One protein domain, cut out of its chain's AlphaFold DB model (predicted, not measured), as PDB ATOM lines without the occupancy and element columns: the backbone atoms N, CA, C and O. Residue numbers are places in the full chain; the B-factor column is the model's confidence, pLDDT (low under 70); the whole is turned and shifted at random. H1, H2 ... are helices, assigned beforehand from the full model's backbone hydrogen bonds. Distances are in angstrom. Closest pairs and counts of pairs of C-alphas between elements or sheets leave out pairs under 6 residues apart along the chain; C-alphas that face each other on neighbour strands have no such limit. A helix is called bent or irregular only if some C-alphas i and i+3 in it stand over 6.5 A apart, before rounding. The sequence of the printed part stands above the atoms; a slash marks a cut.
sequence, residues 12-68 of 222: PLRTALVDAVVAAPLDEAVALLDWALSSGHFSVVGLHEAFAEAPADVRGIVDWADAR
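AT A GLANCE: This is residues 12 to 68 of the 222 residues of an uncharacterized protein of Frigoribacterium sp. Leaf44 (UniProt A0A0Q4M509). Two helical hairpins, H1 with H2 and H3 with H4, pack on each other as two layers, with the helices of one hairpin crossing those of the other. The two helices within each hairpin run opposite ways at a shallow tilt, and after H4 the last residues, 65 to 68, run on past the later turns of H2. The printed part has 57 residues with four named helices, in the order H1, H2, H3, H4, and no named strand, and its class is all helix. It is compact, with a radius of gyration of the C-alphas of 9.8 A, and a rounded outline of 25 by 21 by 19 A.

HOW THE PARTS SIT: The longest helix by residues is H2, residues 26 to 38. It touches H1, residues 13 to 23, with residues 28 to 33 alone; the closest C-alphas, those of Val 21 and Ala 29, are 4.5 A apart. H1 and H2 form a helical hairpin, at a shallow tilt of 20 degrees, opposite ways. H2 also touches H4, residues 56 to 64, with residues 30 to 33 alone; the closest C-alphas, those of Val 30 and Trp 64, are 6.4 A apart, and the two run the same way at a steep tilt of 55 degrees. H4 and H3, residues 44 to 50, form the second helical hairpin, at a shallow tilt of 22 degrees, opposite ways; their closest C-alphas, those of His 48 and Val 62, are 6.5 A apart. H3 and H1 only just touch, with 3 pairs of C-alphas within 8 A, the closest those of Arg 14 and Ala 50 at 6.2 A, and they are about perpendicular at 81 degrees. H2 and H3 are close but not clearly touching, the C-alphas of Leu 37 and Val 44 being the closest at 7.0 A. In H1, H2 and H3 every O i to N i+4 pair is within hydrogen-bond range; in H4 0 of 5 are, beside 3 of 6 O i to N i+3 pairs.

IN THESE COORDINATES: H2 is 18.2 A long from first to last C-alpha and begins at C-alpha 26, (-4.511, 124.386, 5.382). H1 is 15.2 A long, from C-alpha 13 at (7.340, 118.062, 19.495). H3 is 9.8 A long, and H4 is 14.5 A long, ending at C-alpha 64, (-5.129, 114.674, 4.456). H4 is irregular, but only just: C-alphas 59 and 62 are 6.50 A apart.

THE WHOLE: The C-alphas farthest apart, those of Glu 53 and Arg 68, are 26.3 A apart. The printed part has no cut, and its three links, H1 to H2, H2 to H3 and H3 to H4, are tight. The mean pLDDT of the printed part is 94.0, that of H4 is 89, and no printed residue is under 70.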
ATOM      1  N   PRO A  12       7.430 120.185  23.862       92.75
ATOM      2  CA  PRO A  12       7.382 118.851  23.268       92.75
ATOM      3  C   PRO A  12       6.971 118.897  21.792       92.75
ATOM      4  O   PRO A  12       6.041 119.616  21.435       92.75
ATOM      5  N   LEU A  13       7.601 118.075  20.943       93.31
ATOM      6  CA  LEU A  13       7.340 118.062  19.495       93.31
ATOM      7  C   LEU A  13       5.852 117.873  19.159       93.31
ATOM      8  O   LEU A  13       5.350 118.518  18.249       93.31
ATOM      9  N   ARG A  14       5.139 117.029  19.918       94.75
ATOM     10  CA  ARG A  14       3.684 116.841  19.783       94.75
ATOM     11  C   ARG A  14       2.930 118.161  19.936       94.75
ATOM     12  O   ARG A  14       2.121 118.490  19.080       94.75
ATOM     13  N   THR A  15       3.205 118.899  21.009       93.12
ATOM     14  CA  THR A  15       2.562 120.187  21.296       93.12
ATOM     15  C   THR A  15       2.927 121.213  20.226       93.12
ATOM     16  O   THR A  15       2.038 121.807  19.636       93.12
ATOM     17  N   ALA A  16       4.214 121.325  19.885       94.88
ATOM     18  CA  ALA A  16       4.676 122.249  18.850       94.88
ATOM     19  C   ALA A  16       4.050 121.966  17.472       94.88
ATOM     20  O   ALA A  16       3.691 122.901  16.761       94.88
ATOM     21  N   LEU A  17       3.898 120.690  17.095       95.44
ATOM     22  CA  LEU A  17       3.261 120.298  15.839       95.44
ATOM     23  C   LEU A  17       1.776 120.669  15.825       95.44
ATOM     24  O   LEU A  17       1.317 121.243  14.844       95.44
ATOM     25  N   VAL A  18       1.033 120.355  16.892       95.19
ATOM     26  CA  VAL A  18      -0.397 120.693  16.988       95.19
ATOM     27  C   VAL A  18      -0.593 122.206  16.913       95.19
ATOM     28  O   VAL A  18      -1.393 122.666  16.102       95.19
ATOM     29  N   ASP A  19       0.183 122.977  17.678       94.38
ATOM     30  CA  ASP A  19       0.104 124.440  17.679       94.38
ATOM     31  C   ASP A  19       0.410 125.024  16.289       94.38
ATOM     32  O   ASP A  19      -0.318 125.886  15.795       94.38
ATOM     33  N   ALA A  20       1.454 124.519  15.621       94.88
ATOM     34  CA  ALA A  20       1.824 124.962  14.279       94.88
ATOM     35  C   ALA A  20       0.745 124.626  13.238       94.88
ATOM     36  O   ALA A  20       0.413 125.466  12.406       94.88
ATOM     37  N   VAL A  21       0.166 123.424  13.302       95.38
ATOM     38  CA  VAL A  21      -0.898 122.976  12.389       95.38
ATOM     39  C   VAL A  21      -2.178 123.789  12.576       95.38
ATOM     40  O   VAL A  21      -2.816 124.137  11.589       95.38
ATOM     41  N   VAL A  22      -2.539 124.130  13.817       93.25
ATOM     42  CA  VAL A  22      -3.714 124.967  14.115       93.25
ATOM     43  C   VAL A  22      -3.528 126.403  13.612       93.25
ATOM     44  O   VAL A  22      -4.494 127.032  13.182       93.25
ATOM     45  N   ALA A  23      -2.306 126.933  13.663       94.06
ATOM     46  CA  ALA A  23      -2.014 128.305  13.255       94.06
ATOM     47  C   ALA A  23      -1.802 128.478  11.739       94.06
ATOM     48  O   ALA A  23      -1.954 129.586  11.221       94.06
ATOM     49  N   ALA A  24      -1.410 127.415  11.034       94.50
ATOM     50  CA  ALA A  24      -1.013 127.484   9.634       94.50
ATOM     51  C   ALA A  24      -2.209 127.470   8.658       94.50
ATOM     52  O   ALA A  24      -3.262 126.893   8.945       94.50
ATOM     53  N   PRO A  25      -2.053 128.048   7.452       93.75
ATOM     54  CA  PRO A  25      -2.957 127.785   6.335       93.75
ATOM     55  C   PRO A  25      -3.051 126.282   6.033       93.75
ATOM     56  O   PRO A  25      -2.077 125.553   6.190       93.75
ATOM     57  N   LEU A  26      -4.212 125.816   5.562       94.06
ATOM     58  CA  LEU A  26      -4.511 124.386   5.382       94.06
ATOM     59  C   LEU A  26      -3.439 123.602   4.598       94.06
ATOM     60  O   LEU A  26      -3.110 122.475   4.949       94.06
ATOM     61  N   ASP A  27      -2.912 124.173   3.521       94.56
ATOM     62  CA  ASP A  27      -1.884 123.558   2.681       94.56
ATOM     63  C   ASP A  27      -0.536 123.405   3.399       94.56
ATOM     64  O   ASP A  27       0.099 122.357   3.288       94.56
ATOM     65  N   GLU A  28      -0.129 124.404   4.182       94.88
ATOM     66  CA  GLU A  28       1.071 124.336   5.024       94.88
ATOM     67  C   GLU A  28       0.869 123.412   6.229       94.88
ATOM     68  O   GLU A  28       1.754 122.627   6.567       94.88
ATOM     69  N   ALA A  29      -0.317 123.449   6.837       96.38
ATOM     70  CA  ALA A  29      -0.707 122.586   7.941       96.38
ATOM     71  C   ALA A  29      -0.620 121.104   7.546       96.38
ATOM     72  O   ALA A  29      -0.003 120.306   8.247       96.38
ATOM     73  N   VAL A  30      -1.151 120.736   6.376       97.19
ATOM     74  CA  VAL A  30      -0.996 119.380   5.830       97.19
ATOM     75  C   VAL A  30       0.470 119.061   5.538       97.19
ATOM     76  O   VAL A  30       0.921 117.960   5.833       97.19
ATOM     77  N   ALA A  31       1.246 120.014   5.020       96.62
ATOM     78  CA  ALA A  31       2.660 119.786   4.745       96.62
ATOM     79  C   ALA A  31       3.494 119.508   6.011       96.62
ATOM     80  O   ALA A  31       4.424 118.701   5.973       96.62
ATOM     81  N   LEU A  32       3.139 120.112   7.150       97.25
ATOM     82  CA  LEU A  32       3.735 119.785   8.450       97.25
ATOM     83  C   LEU A  32       3.425 118.344   8.878       97.25
ATOM     84  O   LEU A  32       4.296 117.668   9.428       97.25
ATOM     85  N   LEU A  33       2.211 117.857   8.612       97.62
ATOM     86  CA  LEU A  33       1.815 116.479   8.917       97.62
ATOM     87  C   LEU A  33       2.506 115.476   7.994       97.62
ATOM     88  O   LEU A  33       3.004 114.456   8.467       97.62
ATOM     89  N   ASP A  34       2.595 115.787   6.701       97.69
ATOM     90  CA  ASP A  34       3.341 114.991   5.727       97.69
ATOM     91  C   ASP A  34       4.802 114.844   6.163       97.69
ATOM     92  O   ASP A  34       5.318 113.728   6.218       97.69
ATOM     93  N   TRP A  35       5.444 115.953   6.553       96.94
ATOM     94  CA  TRP A  35       6.793 115.940   7.117       96.94
ATOM     95  C   TRP A  35       6.873 115.087   8.382       96.94
ATOM     96  O   TRP A  35       7.783 114.269   8.509       96.94
ATOM     97  N   ALA A  36       5.932 115.239   9.318       97.19
ATOM     98  CA  ALA A  36       5.915 114.486  10.570       97.19
ATOM     99  C   ALA A  36       5.851 112.964  10.337       97.19
ATOM    100  O   ALA A  36       6.490 112.205  11.073       97.19
ATOM    101  N   LEU A  37       5.134 112.531   9.293       96.88
ATOM    102  CA  LEU A  37       5.070 111.134   8.862       96.88
ATOM    103  C   LEU A  37       6.332 110.689   8.114       96.88
ATOM    104  O   LEU A  37       6.918 109.665   8.464       96.88
ATOM    105  N   SER A  38       6.764 111.434   7.094       95.44
ATOM    106  CA  SER A  38       7.878 111.030   6.220       95.44
ATOM    107  C   SER A  38       9.225 111.015   6.947       95.44
ATOM    108  O   SER A  38      10.088 110.190   6.654       95.44
ATOM    109  N   SER A  39       9.382 111.869   7.961       95.25
ATOM    110  CA  SER A  39      10.551 111.894   8.848       95.25
ATOM    111  C   SER A  39      10.526 110.830   9.955       95.25
ATOM    112  O   SER A  39      11.515 110.676  10.670       95.25
ATOM    113  N   GLY A  40       9.419 110.096  10.118       95.25
ATOM    114  CA  GLY A  40       9.276 109.039  11.120       95.25
ATOM    115  C   GLY A  40       9.109 109.525  12.563       95.25
ATOM    116  O   GLY A  40       9.125 108.703  13.478       95.25
ATOM    117  N   HIS A  41       8.930 110.832  12.792       95.88
ATOM    118  CA  HIS A  41       8.660 111.368  14.131       95.88
ATOM    119  C   HIS A  41       7.286 110.938  14.660       95.88
ATOM    120  O   HIS A  41       7.101 110.827  15.873       95.88
ATOM    121  N   PHE A  42       6.331 110.692  13.759       97.38
ATOM    122  CA  PHE A  42       4.990 110.228  14.092       97.38
ATOM    123  C   PHE A  42       4.563 109.077  13.182       97.38
ATOM    124  O   PHE A  42       4.896 109.026  12.000       97.38
ATOM    125  N   SER A  43       3.768 108.162  13.736       96.75
ATOM    126  CA  SER A  43       2.916 107.274  12.948       96.75
ATOM    127  C   SER A  43       1.567 107.948  12.690       96.75
ATOM    128  O   SER A  43       1.199 108.892  13.390       96.75
ATOM    129  N   VAL A  44       0.787 107.429  11.739       95.44
ATOM    130  CA  VAL A  44      -0.588 107.910  11.495       95.44
ATOM    131  C   VAL A  44      -1.437 107.819  12.770       95.44
ATOM    132  O   VAL A  44      -2.108 108.778  13.138       95.44
ATOM    133  N   VAL A  45      -1.336 106.707  13.505       96.38
ATOM    134  CA  VAL A  45      -2.004 106.541  14.808       96.38
ATOM    135  C   VAL A  45      -1.521 107.599  15.805       96.38
ATOM    136  O   VAL A  45      -2.335 108.249  16.453       96.38
ATOM    137  N   GLY A  46      -0.210 107.839  15.871       96.56
ATOM    138  CA  GLY A  46       0.376 108.846  16.753       96.56
ATOM    139  C   GLY A  46      -0.062 110.278  16.432       96.56
ATOM    140  O   GLY A  46      -0.178 111.087  17.357       96.56
ATOM    141  N   LEU A  47      -0.339 110.591  15.158       96.50
ATOM    142  CA  LEU A  47      -0.959 111.856  14.756       96.50
ATOM    143  C   LEU A  47      -2.419 111.929  15.208       96.50
ATOM    144  O   LEU A  47      -2.788 112.913  15.838       96.50
ATOM    145  N   HIS A  48      -3.239 110.899  14.987       95.62
ATOM    146  CA  HIS A  48      -4.616 110.909  15.504       95.62
ATOM    147  C   HIS A  48      -4.665 111.094  17.027       95.62
ATOM    148  O   HIS A  48      -5.476 111.873  17.521       95.62
ATOM    149  N   GLU A  49      -3.758 110.456  17.770       95.44
ATOM    150  CA  GLU A  49      -3.609 110.677  19.213       95.44
ATOM    151  C   GLU A  49      -3.166 112.109  19.546       95.44
ATOM    152  O   GLU A  49      -3.634 112.687  20.522       95.44
ATOM    153  N   ALA A  50      -2.270 112.707  18.748       94.75
ATOM    154  CA  ALA A  50      -1.816 114.086  18.957       94.75
ATOM    155  C   ALA A  50      -2.954 115.094  18.819       94.75
ATOM    156  O   ALA A  50      -3.006 116.058  19.576       94.75
ATOM    157  N   PHE A  51      -3.858 114.848  17.876       95.31
ATOM    158  CA  PHE A  51      -4.982 115.724  17.581       95.31
ATOM    159  C   PHE A  51      -6.274 115.312  18.303       95.31
ATOM    160  O   PHE A  51      -7.295 115.949  18.084       95.31
ATOM    161  N   ALA A  52      -6.275 114.302  19.182       92.94
ATOM    162  CA  ALA A  52      -7.500 113.801  19.820       92.94
ATOM    163  C   ALA A  52      -8.298 114.897  20.562       92.94
ATOM    164  O   ALA A  52      -9.522 114.966  20.437       92.94
ATOM    165  N   GLU A  53      -7.586 115.795  21.247       89.69
ATOM    166  CA  GLU A  53      -8.155 116.924  22.001       89.69
ATOM    167  C   GLU A  53      -8.318 118.204  21.160       89.69
ATOM    168  O   GLU A  53      -8.819 119.216  21.650       89.69
ATOM    169  N   ALA A  54      -7.898 118.194  19.889       88.44
ATOM    170  CA  ALA A  54      -8.049 119.350  19.012       88.44
ATOM    171  C   ALA A  54      -9.531 119.568  18.627       88.44
ATOM    172  O   ALA A  54     -10.334 118.621  18.647       88.44
ATOM    173  N   PRO A  55      -9.913 120.801  18.236       85.81
ATOM    174  CA  PRO A  55     -11.240 121.096  17.700       85.81
ATOM    175  C   PRO A  55     -11.637 120.141  16.566       85.81
ATOM    176  O   PRO A  55     -10.801 119.724  15.766       85.81
ATOM    177  N   ALA A  56     -12.918 119.763  16.506       82.69
ATOM    178  CA  ALA A  56     -13.402 118.706  15.612       82.69
ATOM    179  C   ALA A  56     -13.127 118.975  14.121       82.69
ATOM    180  O   ALA A  56     -12.880 118.034  13.369       82.69
ATOM    181  N   ASP A  57     -13.155 120.243  13.724       81.38
ATOM    182  CA  ASP A  57     -12.816 120.750  12.395       81.38
ATOM    183  C   ASP A  57     -11.321 120.633  12.067       81.38
ATOM    184  O   ASP A  57     -10.967 120.454  10.903       81.38
ATOM    185  N   VAL A  58     -10.449 120.649  13.079       86.31
ATOM    186  CA  VAL A  58      -9.007 120.419  12.929       86.31
ATOM    187  C   VAL A  58      -8.681 118.929  12.924       86.31
ATOM    188  O   VAL A  58      -7.851 118.507  12.134       86.31
ATOM    189  N   ARG A  59      -9.334 118.093  13.744       88.19
ATOM    190  CA  ARG A  59      -8.976 116.659  13.879       88.19
ATOM    191  C   ARG A  59      -8.940 115.889  12.560       88.19
ATOM    192  O   ARG A  59      -8.099 115.009  12.394       88.19
ATOM    193  N   GLY A  60      -9.836 116.225  11.633       89.75
ATOM    194  CA  GLY A  60      -9.914 115.591  10.312       89.75
ATOM    195  C   GLY A  60      -8.737 115.915   9.388       89.75
ATOM    196  O   GLY A  60      -8.602 115.298   8.337       89.75
ATOM    197  N   ILE A  61      -7.859 116.856   9.752       93.19
ATOM    198  CA  ILE A  61      -6.698 117.214   8.930       93.19
ATOM    199  C   ILE A  61      -5.694 116.063   8.791       93.19
ATOM    200  O   ILE A  61      -4.999 115.979   7.783       93.19
ATOM    201  N   VAL A  62      -5.642 115.151   9.768       94.00
ATOM    202  CA  VAL A  62      -4.748 113.981   9.728       94.00
ATOM    203  C   VAL A  62      -5.066 113.085   8.527       94.00
ATOM    204  O   VAL A  62      -4.147 112.542   7.920       94.00
ATOM    205  N   ASP A  63      -6.333 113.016   8.106       92.81
ATOM    206  CA  ASP A  63      -6.767 112.228   6.943       92.81
ATOM    207  C   ASP A  63      -6.245 112.792   5.610       92.81
ATOM    208  O   ASP A  63      -6.281 112.119   4.580       92.81
ATOM    209  N   TRP A  64      -5.745 114.031   5.616       94.25
ATOM    210  CA  TRP A  64      -5.129 114.674   4.456       94.25
ATOM    211  C   TRP A  64      -3.616 114.461   4.382       94.25
ATOM    212  O   TRP A  64      -3.007 114.868   3.384       94.25
ATOM    213  N   ALA A  65      -3.009 113.843   5.397       95.12
ATOM    214  CA  ALA A  65      -1.579 113.590   5.431       95.12
ATOM    215  C   ALA A  65      -1.178 112.444   4.479       95.12
ATOM    216  O   ALA A  65      -1.869 111.435   4.348       95.12
ATOM    217  N   ASP A  66      -0.032 112.586   3.822       95.25
ATOM    218  CA  ASP A  66       0.551 111.611   2.907       95.25
ATOM    219  C   ASP A  66       2.058 111.495   3.164       95.25
ATOM    220  O   ASP A  66       2.849 112.366   2.802       95.25
ATOM    221  N   ALA A  67       2.468 110.367   3.748       95.50
ATOM    222  CA  ALA A  67       3.868 110.076   4.060       95.50
ATOM    223  C   ALA A  67       4.774 109.976   2.818       95.50
ATOM    224  O   ALA A  67       5.993 109.881   2.954       95.50
ATOM    225  N   ARG A  68       4.194 109.937   1.610       94.94
ATOM    226  CA  ARG A  68       4.947 109.907   0.355       94.94
ATOM    227  C   ARG A  68       5.405 111.288  -0.089       94.94
ATOM    228  O   ARG A  68       6.219 111.336  -0.997       94.94
TER     229      ARG A  68